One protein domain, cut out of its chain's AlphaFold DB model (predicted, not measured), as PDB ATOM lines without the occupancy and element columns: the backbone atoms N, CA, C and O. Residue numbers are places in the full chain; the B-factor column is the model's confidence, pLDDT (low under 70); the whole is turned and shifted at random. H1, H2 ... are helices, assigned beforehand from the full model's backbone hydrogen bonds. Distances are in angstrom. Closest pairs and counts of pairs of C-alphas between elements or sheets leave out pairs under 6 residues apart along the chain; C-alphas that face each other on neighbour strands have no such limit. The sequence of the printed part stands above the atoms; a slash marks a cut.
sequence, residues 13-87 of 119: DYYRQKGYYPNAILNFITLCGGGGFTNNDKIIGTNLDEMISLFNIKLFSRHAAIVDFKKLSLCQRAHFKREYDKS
ATOM      1  N   ASP A  13      33.099  26.813  28.614       90.19
ATOM      2  CA  ASP A  13      34.460  26.539  28.150       90.19
ATOM      3  C   ASP A  13      34.889  27.457  27.005       90.19
ATOM      4  O   ASP A  13      36.057  27.846  26.951       90.19
ATOM      5  N   TYR A  14      33.954  27.902  26.158       90.62
ATOM      6  CA  TYR A  14      34.231  28.913  25.139       90.62
ATOM      7  C   TYR A  14      34.798  30.196  25.767       90.62
ATOM      8  O   TYR A  14      35.834  30.709  25.340       90.62
ATOM      9  N   TYR A  15      34.169  30.702  26.831       92.00
ATOM     10  CA  TYR A  15      34.617  31.925  27.500       92.00
ATOM     11  C   TYR A  15      35.940  31.731  28.237       92.00
ATOM     12  O   TYR A  15      36.812  32.603  28.189       92.00
ATOM     13  N   ARG A  16      36.114  30.572  28.876       91.19
ATOM     14  CA  ARG A  16      37.365  30.208  29.544       91.19
ATOM     15  C   ARG A  16      38.531  30.181  28.555       91.19
ATOM     16  O   ARG A  16      39.563  30.789  28.821       91.19
ATOM     17  N   GLN A  17      38.361  29.539  27.397       89.75
ATOM     18  CA  GLN A  17      39.385  29.477  26.346       89.75
ATOM     19  C   GLN A  17      39.701  30.858  25.754       89.75
ATOM     20  O   GLN A  17      40.840  31.130  25.382       89.75
ATOM     21  N   LYS A  18      38.717  31.764  25.714       89.56
ATOM     22  CA  LYS A  18      38.908  33.167  25.310       89.56
ATOM     23  C   LYS A  18      39.551  34.047  26.394       89.56
ATOM     24  O   LYS A  18      39.845  35.207  26.119       89.56
ATOM     25  N   GLY A  19      39.804  33.514  27.591       91.44
ATOM     26  CA  GLY A  19      40.472  34.229  28.679       91.44
ATOM     27  C   GLY A  19      39.571  35.192  29.455       91.44
ATOM     28  O   GLY A  19      40.078  36.117  30.087       91.44
ATOM     29  N   TYR A  20      38.249  35.004  29.412       95.19
ATOM     30  CA  TYR A  20      37.348  35.764  30.277       95.19
ATOM     31  C   TYR A  20      37.495  35.329  31.734       95.19
ATOM     32  O   TYR A  20      37.632  34.144  32.041       95.19
ATOM     33  N   TYR A  21      37.426  36.296  32.644       95.88
ATOM     34  CA  TYR A  21      37.539  36.025  34.069       95.88
ATOM     35  C   TYR A  21      36.230  35.420  34.597       95.88
ATOM     36  O   TYR A  21      35.153  35.893  34.221       95.88
ATOM     37  N   PRO A  22      36.285  34.439  35.519       95.56
ATOM     38  CA  PRO A  22      35.082  33.829  36.089       95.56
ATOM     39  C   PRO A  22      34.111  34.858  36.681       95.56
ATOM     40  O   PRO A  22      32.917  34.823  36.391       95.56
ATOM     41  N   ASN A  23      34.630  35.843  37.424       96.19
ATOM     42  CA  ASN A  23      33.804  36.907  37.997       96.19
ATOM     43  C   ASN A  23      33.179  37.822  36.926       96.19
ATOM     44  O   ASN A  23      32.069  38.315  37.110       96.19
ATOM     45  N   ALA A  24      33.842  38.019  35.782       95.88
ATOM     46  CA  ALA A  24      33.279  38.796  34.679       95.88
ATOM     47  C   ALA A  24      32.101  38.074  34.017       95.88
ATOM     48  O   ALA A  24      31.098  38.714  33.703       95.88
ATOM     49  N   ILE A  25      32.200  36.751  33.856       94.50
ATOM     50  CA  ILE A  25      31.096  35.917  33.369       94.50
ATOM     51  C   ILE A  25      29.940  35.927  34.368       94.50
ATOM     52  O   ILE A  25      28.799  36.113  33.954       94.50
ATOM     53  N   LEU A  26      30.226  35.816  35.667       93.50
ATOM     54  CA  LEU A  26      29.209  35.877  36.717       93.50
ATOM     55  C   LEU A  26      28.454  37.218  36.713       93.50
ATOM     56  O   LEU A  26      27.226  37.237  36.681       93.50
ATOM     57  N   ASN A  27      29.168  38.347  36.676       94.31
ATOM     58  CA  ASN A  27      28.526  39.657  36.547       94.31
ATOM     59  C   ASN A  27      27.697  39.742  35.258       94.31
ATOM     60  O   ASN A  27      26.561  40.202  35.284       94.31
ATOM     61  N   PHE A  28      28.236  39.268  34.133       92.69
ATOM     62  CA  PHE A  28      27.553  39.296  32.843       92.69
ATOM     63  C   PHE A  28      26.231  38.518  32.856       92.69
ATOM     64  O   PHE A  28      25.213  39.068  32.432       92.69
ATOM     65  N   ILE A  29      26.206  37.285  33.377       90.06
ATOM     66  CA  ILE A  29      24.965  36.496  33.453       90.06
ATOM     67  C   ILE A  29      23.943  37.152  34.384       90.06
ATOM     68  O   ILE A  29      22.758  37.195  34.052       90.06
ATOM     69  N   THR A  30      24.393  37.750  35.491       90.00
ATOM     70  CA  THR A  30      23.532  38.512  36.405       90.00
ATOM     71  C   THR A  30      22.950  39.758  35.740       90.00
ATOM     72  O   THR A  30      21.795  40.088  35.974       90.00
ATOM     73  N   LEU A  31      23.706  40.434  34.873       88.44
ATOM     74  CA  LEU A  31      23.246  41.616  34.137       88.44
ATOM     75  C   LEU A  31      22.317  41.303  32.957       88.44
ATOM     76  O   LEU A  31      21.601  42.201  32.497       88.44
ATOM     77  N   CYS A  32      22.398  40.086  32.414       82.81
ATOM     78  CA  CYS A  32      21.521  39.599  31.350       82.81
ATOM     79  C   CYS A  32      20.214  39.029  31.911       82.81
ATOM     80  O   CYS A  32      19.178  39.113  31.253       82.81
ATOM     81  N   GLY A  33      20.275  38.436  33.108       72.19
ATOM     82  CA  GLY A  33      19.201  37.705  33.775       72.19
ATOM     83  C   GLY A  33      18.559  38.413  34.969       72.19
ATOM     84  O   GLY A  33      18.940  39.505  35.367       72.19
ATOM     85  N   GLY A  34      17.501  37.785  35.491       63.94
ATOM     86  CA  GLY A  34      16.440  38.405  36.284       63.94
ATOM     87  C   GLY A  34      16.796  38.850  37.701       63.94
ATOM     88  O   GLY A  34      16.270  38.301  38.658       63.94
ATOM     89  N   GLY A  35      17.541  39.942  37.842       72.12
ATOM     90  CA  GLY A  35      17.534  40.743  39.065       72.12
ATOM     91  C   GLY A  35      18.107  40.021  40.286       72.12
ATOM     92  O   GLY A  35      19.121  39.338  40.205       72.12
ATOM     93  N   GLY A  36      17.507  40.253  41.450       83.44
ATOM     94  CA  GLY A  36      18.122  39.909  42.737       83.44
ATOM     95  C   GLY A  36      18.998  41.029  43.306       83.44
ATOM     96  O   GLY A  36      19.529  40.893  44.401       83.44
ATOM     97  N   PHE A  37      19.108  42.152  42.592       88.25
ATOM     98  CA  PHE A  37      19.916  43.309  42.963       88.25
ATOM     99  C   PHE A  37      19.142  44.603  42.703       88.25
ATOM    100  O   PHE A  37      18.369  44.696  41.753       88.25
ATOM    101  N   THR A  38      19.333  45.609  43.558       81.69
ATOM    102  CA  THR A  38      18.622  46.900  43.459       81.69
ATOM    103  C   THR A  38      19.150  47.786  42.336       81.69
ATOM    104  O   THR A  38      18.417  48.618  41.811       81.69
ATOM    105  N   ASN A  39      20.422  47.628  41.971       82.56
ATOM    106  CA  ASN A  39      21.062  48.363  40.893       82.56
ATOM    107  C   ASN A  39      22.005  47.423  40.139       82.56
ATOM    108  O   ASN A  39      23.053  47.040  40.658       82.56
ATOM    109  N   ASN A  40      21.624  47.084  38.910       78.38
ATOM    110  CA  ASN A  40      22.388  46.183  38.058       78.38
ATOM    111  C   ASN A  40      23.787  46.738  37.743       78.38
ATOM    112  O   ASN A  40      24.745  45.977  37.758       78.38
ATOM    113  N   ASP A  41      23.956  48.051  37.567       81.50
ATOM    114  CA  ASP A  41      25.269  48.635  37.258       81.50
ATOM    115  C   ASP A  41      26.266  48.479  38.414       81.50
ATOM    116  O   ASP A  41      27.470  48.383  38.177       81.50
ATOM    117  N   LYS A  42      25.780  48.361  39.661       85.50
ATOM    118  CA  LYS A  42      26.634  48.067  40.826       85.50
ATOM    119  C   LYS A  42      27.223  46.661  40.805       85.50
ATOM    120  O   LYS A  42      28.111  46.391  41.601       85.50
ATOM    121  N   ILE A  43      26.739  45.772  39.939       91.50
ATOM    122  CA  ILE A  43      27.277  44.416  39.800       91.50
ATOM    123  C   ILE A  43      28.553  44.410  38.967       91.50
ATOM    124  O   ILE A  43      29.369  43.514  39.113       91.50
ATOM    125  N   ILE A  44      28.778  45.409  38.113       94.00
ATOM    126  CA  ILE A  44      29.976  45.448  37.274       94.00
ATOM    127  C   ILE A  44      31.223  45.602  38.158       94.00
ATOM    128  O   ILE A  44      31.436  46.641  38.778       94.00
ATOM    129  N   GLY A  45      32.078  44.576  38.170       94.56
ATOM    130  CA  GLY A  45      33.337  44.555  38.920       94.56
ATOM    131  C   GLY A  45      33.232  43.989  40.338       94.56
ATOM    132  O   GLY A  45      34.260  43.882  41.017       94.56
ATOM    133  N   THR A  46      32.039  43.584  40.785       95.00
ATOM    134  CA  THR A  46      31.884  42.929  42.090       95.00
ATOM    135  C   THR A  46      32.291  41.464  42.020       95.00
ATOM    136  O   THR A  46      32.090  40.786  41.008       95.00
ATOM    137  N   ASN A  47      32.922  40.978  43.085       95.25
ATOM    138  CA  ASN A  47      33.254  39.568  43.244       95.25
ATOM    139  C   ASN A  47      32.042  38.795  43.790       95.25
ATOM    140  O   ASN A  47      31.034  39.382  44.186       95.25
ATOM    141  N   LEU A  48      32.143  37.466  43.811       94.62
ATOM    142  CA  LEU A  48      31.060  36.607  44.281       94.62
ATOM    143  C   LEU A  48      30.634  36.909  45.731       94.62
ATOM    144  O   LEU A  48      29.438  36.962  45.994       94.62
ATOM    145  N   ASP A  49      31.570  37.153  46.649       95.56
ATOM    146  CA  ASP A  49      31.258  37.422  48.061       95.56
ATOM    147  C   ASP A  49      30.468  38.732  48.230       95.56
ATOM    148  O   ASP A  49      29.462  38.795  48.939       95.56
ATOM    149  N   GLU A  50      30.874  39.775  47.504       94.75
ATOM    150  CA  GLU A  50      30.173  41.057  47.424       94.75
ATOM    151  C   GLU A  50      28.772  40.867  46.828       94.75
ATOM    152  O   GLU A  50      27.795  41.386  47.369       94.75
ATOM    153  N   MET A  51      28.642  40.076  45.759       93.25
ATOM    154  CA  MET A  51      27.342  39.749  45.167       93.25
ATOM    155  C   MET A  51      26.441  38.996  46.152       93.25
ATOM    156  O   MET A  51      25.266  39.333  46.264       93.25
ATOM    157  N   ILE A  52      26.964  38.029  46.907       93.69
ATOM    158  CA  ILE A  52      26.190  37.298  47.922       93.69
ATOM    159  C   ILE A  52      25.630  38.268  48.967       93.69
ATOM    160  O   ILE A  52      24.450  38.186  49.303       93.69
ATOM    161  N   SER A  53      26.436  39.231  49.429       93.88
ATOM    162  CA  SER A  53      26.002  40.218  50.429       93.88
ATOM    163  C   SER A  53      24.895  41.163  49.938       93.88
ATOM    164  O   SER A  53      24.109  41.670  50.738       93.88
ATOM    165  N   LEU A  54      24.822  41.398  48.625       91.06
ATOM    166  CA  LEU A  54      23.866  42.313  47.996       91.06
ATOM    167  C   LEU A  54      22.613  41.605  47.465       91.06
ATOM    168  O   LEU A  54      21.641  42.275  47.105       91.06
ATOM    169  N   PHE A  55      22.641  40.276  47.375       91.12
ATOM    170  CA  PHE A  55      21.587  39.499  46.749       91.12
ATOM    171  C   PHE A  55      20.303  39.498  47.587       91.12
ATOM    172  O   PHE A  55      20.305  39.239  48.790       91.12
ATOM    173  N   ASN A  56      19.170  39.730  46.929       91.44
ATOM    174  CA  ASN A  56      17.851  39.670  47.540       91.44
ATOM    175  C   ASN A  56      16.838  39.033  46.587       91.44
ATOM    176  O   ASN A  56      16.419  39.639  45.602       91.44
ATOM    177  N   ILE A  57      16.357  37.843  46.951       90.56
ATOM    178  CA  ILE A  57      15.390  37.068  46.162       90.56
ATOM    179  C   ILE A  57      14.090  37.832  45.853       90.56
ATOM    180  O   ILE A  57      13.449  37.577  44.839       90.56
ATOM    181  N   LYS A  58      13.703  38.814  46.678       90.44
ATOM    182  CA  LYS A  58      12.503  39.636  46.441       90.44
ATOM    183  C   LYS A  58      12.642  40.566  45.231       90.44
ATOM    184  O   LYS A  58      11.642  41.095  44.763       90.44
ATOM    185  N   LEU A  59      13.864  40.775  44.740       88.06
ATOM    186  CA  LEU A  59      14.174  41.630  43.593       88.06
ATOM    187  C   LEU A  59      14.266  40.844  42.281       88.06
ATOM    188  O   LEU A  59      14.747  41.377  41.280       88.06
ATOM    189  N   PHE A  60      13.872  39.569  42.274       86.19
ATOM    190  CA  PHE A  60      13.897  38.765  41.061       86.19
ATOM    191  C   PHE A  60      12.842  39.255  40.065       86.19
ATOM    192  O   PHE A  60      11.671  39.448  40.406       86.19
ATOM    193  N   SER A  61      13.256  39.449  38.817       80.50
ATOM    194  CA  SER A  61      12.351  39.855  37.740       80.50
ATOM    195  C   SER A  61      11.680  38.634  37.115       80.50
ATOM    196  O   SER A  61      12.310  37.596  36.931       80.50
ATOM    197  N   ARG A  62      10.402  38.773  36.746       81.62
ATOM    198  CA  ARG A  62       9.654  37.771  35.963       81.62
ATOM    199  C   ARG A  62       9.788  37.972  34.451       81.62
ATOM    200  O   ARG A  62       9.250  37.182  33.680       81.62
ATOM    201  N   HIS A  63      10.463  39.036  34.021       78.44
ATOM    202  CA  HIS A  63      10.692  39.307  32.607       78.44
ATOM    203  C   HIS A  63      11.814  38.425  32.059       78.44
ATOM    204  O   HIS A  63      12.751  38.075  32.778       78.44
ATOM    205  N   ALA A  64      11.716  38.085  30.773       77.12
ATOM    206  CA  ALA A  64      12.747  37.322  30.091       77.12
ATOM    207  C   ALA A  64      14.104  38.040  30.167       77.12
ATOM    208  O   ALA A  64      14.196  39.259  30.008       77.12
ATOM    209  N   ALA A  65      15.149  37.252  30.394       81.38
ATOM    210  CA  ALA A  65      16.528  37.697  30.326       81.38
ATOM    211  C   ALA A  65      16.877  38.095  28.883       81.38
ATOM    212  O   ALA A  65      16.660  37.308  27.960       81.38
ATOM    213  N   ILE A  66      17.435  39.291  28.688       82.56
ATOM    214  CA  ILE A  66      17.981  39.710  27.392       82.56
ATOM    215  C   ILE A  66      19.497  39.657  27.498       82.56
ATOM    216  O   ILE A  66      20.110  40.373  28.293       82.56
ATOM    217  N   VAL A  67      20.102  38.806  26.674       85.50
ATOM    218  CA  VAL A  67      21.555  38.678  26.607       85.50
ATOM    219  C   VAL A  67      22.130  39.861  25.834       85.50
ATOM    220  O   VAL A  67      21.926  39.982  24.627       85.50
ATOM    221  N   ASP A  68      22.868  40.726  26.529       85.44
ATOM    222  CA  ASP A  68      23.574  41.861  25.933       85.44
ATOM    223  C   ASP A  68      25.089  41.677  26.042       85.44
ATOM    224  O   ASP A  68      25.729  42.095  27.011       85.44
ATOM    225  N   PHE A  69      25.684  41.077  25.010       86.56
ATOM    226  CA  PHE A  69      27.125  40.821  24.934       86.56
ATOM    227  C   PHE A  69      27.995  42.080  25.046       86.56
ATOM    228  O   PHE A  69      29.174  41.965  25.388       86.56
ATOM    229  N   LYS A  70      27.454  43.292  24.839       86.69
ATOM    230  CA  LYS A  70      28.218  44.525  25.083       86.69
ATOM    231  C   LYS A  70      28.614  44.635  26.557       86.69
ATOM    232  O   LYS A  70      29.735  45.060  26.853       86.69
ATOM    233  N   LYS A  71      27.762  44.165  27.477       89.44
ATOM    234  CA  LYS A  71      28.026  44.173  28.926       89.44
ATOM    235  C   LYS A  71      29.154  43.235  29.337       89.44
ATOM    236  O   LYS A  71      29.855  43.534  30.301       89.44
ATOM    237  N   LEU A  72      29.389  42.149  28.598       92.69
ATOM    238  CA  LEU A  72      30.486  41.225  28.894       92.69
ATOM    239  C   LEU A  72      31.848  41.933  28.836       92.69
ATOM    240  O   LEU A  72      32.677  41.757  29.726       92.69
ATOM    241  N   SER A  73      32.057  42.791  27.833       92.50
ATOM    242  CA  SER A  73      33.299  43.565  27.706       92.50
ATOM    243  C   SER A  73      33.511  44.532  28.879       92.50
ATOM    244  O   SER A  73      34.634  44.702  29.355       92.50
ATOM    245  N   LEU A  74      32.422  45.118  29.394       94.94
ATOM    246  CA  LEU A  74      32.445  46.002  30.558       94.94
ATOM    247  C   LEU A  74      32.813  45.230  31.827       94.94
ATOM    248  O   LEU A  74      33.701  45.661  32.562       94.94
ATOM    249  N   CYS A  75      32.189  44.068  32.041       95.88
ATOM    250  CA  CYS A  75      32.481  43.193  33.178       95.88
ATOM    251  C   CYS A  75      33.936  42.723  33.152       95.88
ATOM    252  O   CYS A  75      34.638  42.826  34.156       95.88
ATOM    253  N   GLN A  76      34.415  42.276  31.987       96.56
ATOM    254  CA  GLN A  76      35.800  41.841  31.820       96.56
ATOM    255  C   GLN A  76      36.780  42.968  32.132       96.56
ATOM    256  O   GLN A  76      37.742  42.751  32.862       96.56
ATOM    257  N   ARG A  77      36.537  44.182  31.624       96.38
ATOM    258  CA  ARG A  77      37.414  45.329  31.880       96.38
ATOM    259  C   ARG A  77      37.452  45.710  33.360       96.38
ATOM    260  O   ARG A  77      38.525  46.020  33.867       96.38
ATOM    261  N   ALA A  78      36.308  45.686  34.042       97.06
ATOM    262  CA  ALA A  78      36.235  45.991  35.468       97.06
ATOM    263  C   ALA A  78      37.032  44.976  36.304       97.06
ATOM    264  O   ALA A  78      37.839  45.371  37.142       97.06
ATOM    265  N   HIS A  79      36.877  43.679  36.017       97.19
ATOM    266  CA  HIS A  79      37.619  42.618  36.708       97.19
ATOM    267  C   HIS A  79      39.105  42.590  36.362       97.19
ATOM    268  O   HIS A  79      39.934  42.388  37.244       97.19
ATOM    269  N   PHE A  80      39.463  42.870  35.111       96.81
ATOM    270  CA  PHE A  80      40.859  43.041  34.720       96.81
ATOM    271  C   PHE A  80      41.513  44.191  35.490       96.81
ATOM    272  O   PHE A  80      42.582  44.011  36.065       96.81
ATOM    273  N   LYS A  81      40.854  45.358  35.553       97.00
ATOM    274  CA  LYS A  81      41.346  46.512  36.316       97.00
ATOM    275  C   LYS A  81      41.513  46.169  37.797       97.00
ATOM    276  O   LYS A  81      42.545  46.492  38.372       97.00
ATOM    277  N   ARG A  82      40.532  45.484  38.389       95.69
ATOM    278  CA  ARG A  82      40.586  45.042  39.785       95.69
ATOM    279  C   ARG A  82      41.811  44.171  40.060       95.69
ATOM    280  O   ARG A  82      42.538  44.459  41.002       95.69
ATOM    281  N   GLU A  83      42.060  43.146  39.245       95.75
ATOM    282  CA  GLU A  83      43.238  42.286  39.425       95.75
ATOM    283  C   GLU A  83      44.548  43.035  39.132       95.75
ATOM    284  O   GLU A  83      45.523  42.856  39.856       95.75
ATOM    285  N   TYR A  84      44.580  43.931  38.142       96.06
ATOM    286  CA  TYR A  84      45.761  44.747  37.825       96.06
ATOM    287  C   TYR A  84      46.148  45.725  38.950       96.06
ATOM    288  O   TYR A  84      47.333  45.983  39.182       96.06
ATOM    289  N   ASP A  85      45.153  46.273  39.648       96.75
ATOM    290  CA  ASP A  85      45.344  47.223  40.747       96.75
ATOM    291  C   ASP A  85      45.523  46.534  42.114       96.75
ATOM    292  O   ASP A  85      45.912  47.187  43.080       96.75
ATOM    293  N   LYS A  86      45.266  45.221  42.205       96.12
ATOM    294  CA  LYS A  86      45.263  44.437  43.453       96.12
ATOM    295  C   LYS A  86      46.610  44.411  44.169       96.12
ATOM    296  O   LYS A  86      46.663  44.594  45.381       96.12
ATOM    297  N   SER A  87      47.683  44.136  43.435       97.62
ATOM    298  CA  SER A  87      49.051  44.161  43.951       97.62
ATOM    299  C   SER A  87      50.060  44.277  42.809       97.62
ATOM    300  O   SER A  87      49.723  44.085  41.636       97.62
TER     301      SER A  87
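This is residues 13 to 87 of the 119 residues of the protein "Hypothetical protein" of Adineta steineri (UniProt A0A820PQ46). The longest helix, H5, packs with its residues 71 to 79 on H2, which lies in the middle of the domain, and its last residues run on past H2. The short helix H3 packs on H2 as well, H4 lies near both H2 and H3, H1 sits near the first residues of H2, and residues 55 to 68 make a wide loop past the other end of H2, from H4 to the first residues of H5. The printed part has 75 residues with five named helices, H1 to H5 in chain order, and no named strand; the class is all helix. It is compact, with a radius of gyration of the C-alphas of 12.5 A, and the C-alphas span 37 by 26 by 18 A.

H5, residues 69 to 86, is 26.2 A long from C-alpha 69 at (27.125, 40.821, 24.934) to C-alpha 86 at (45.263, 44.437, 43.453). H2, residues 22 to 32, is 15.5 A long. H4, residues 48 to 54, measures 9.9 A. H3 is residues 40 to 43 and H1 is residues 13 to 17, with C-alpha 13 at (34.460, 26.539, 28.150).

H5 touches H2 with residues 71 to 79 alone, and the closest C-alphas, of Ala 24 and Cys 75, are 4.7 A apart. The two run opposite ways at a steep tilt of 35.4 degrees, only just steep. H2 also touches H3, where the closest C-alphas, of Asn 27 and Ile 43, are 5.9 A apart. H4 is close to H2 but not clearly touching, with the C-alphas of Asn 23 and Leu 48 closest at 6.9 A. These two run the same way at a steep tilt of 38 degrees, only just steep. H4 is likewise close to H3 but not clearly touching; the closest C-alphas, of Ile 43 and Met 51, are 7.1 A apart. H1 is close to H2 but not clearly touching, with the C-alphas of Arg 16 and Pro 22 closest at 7.8 A. H1 is apart from H3, H4 and H5, and H5 is apart from H3 and H4. Every O i to N i+4 pair is within hydrogen-bond range in H1, H2 and H4, against 12 of 14 in H5; H3 is too short for such a pair.

The C-alphas of Arg 62 and Ser 87, the two farthest apart, are 40.7 A apart. The printed part has no cut. The link from H4 to H5 is long, with 14 residues; the links H1 to H2 and H3 to H4 are tight, and H2 to H3 is short. The mean pLDDT of the printed part is 89.9, and one printed residue, Gly 34, is under 70.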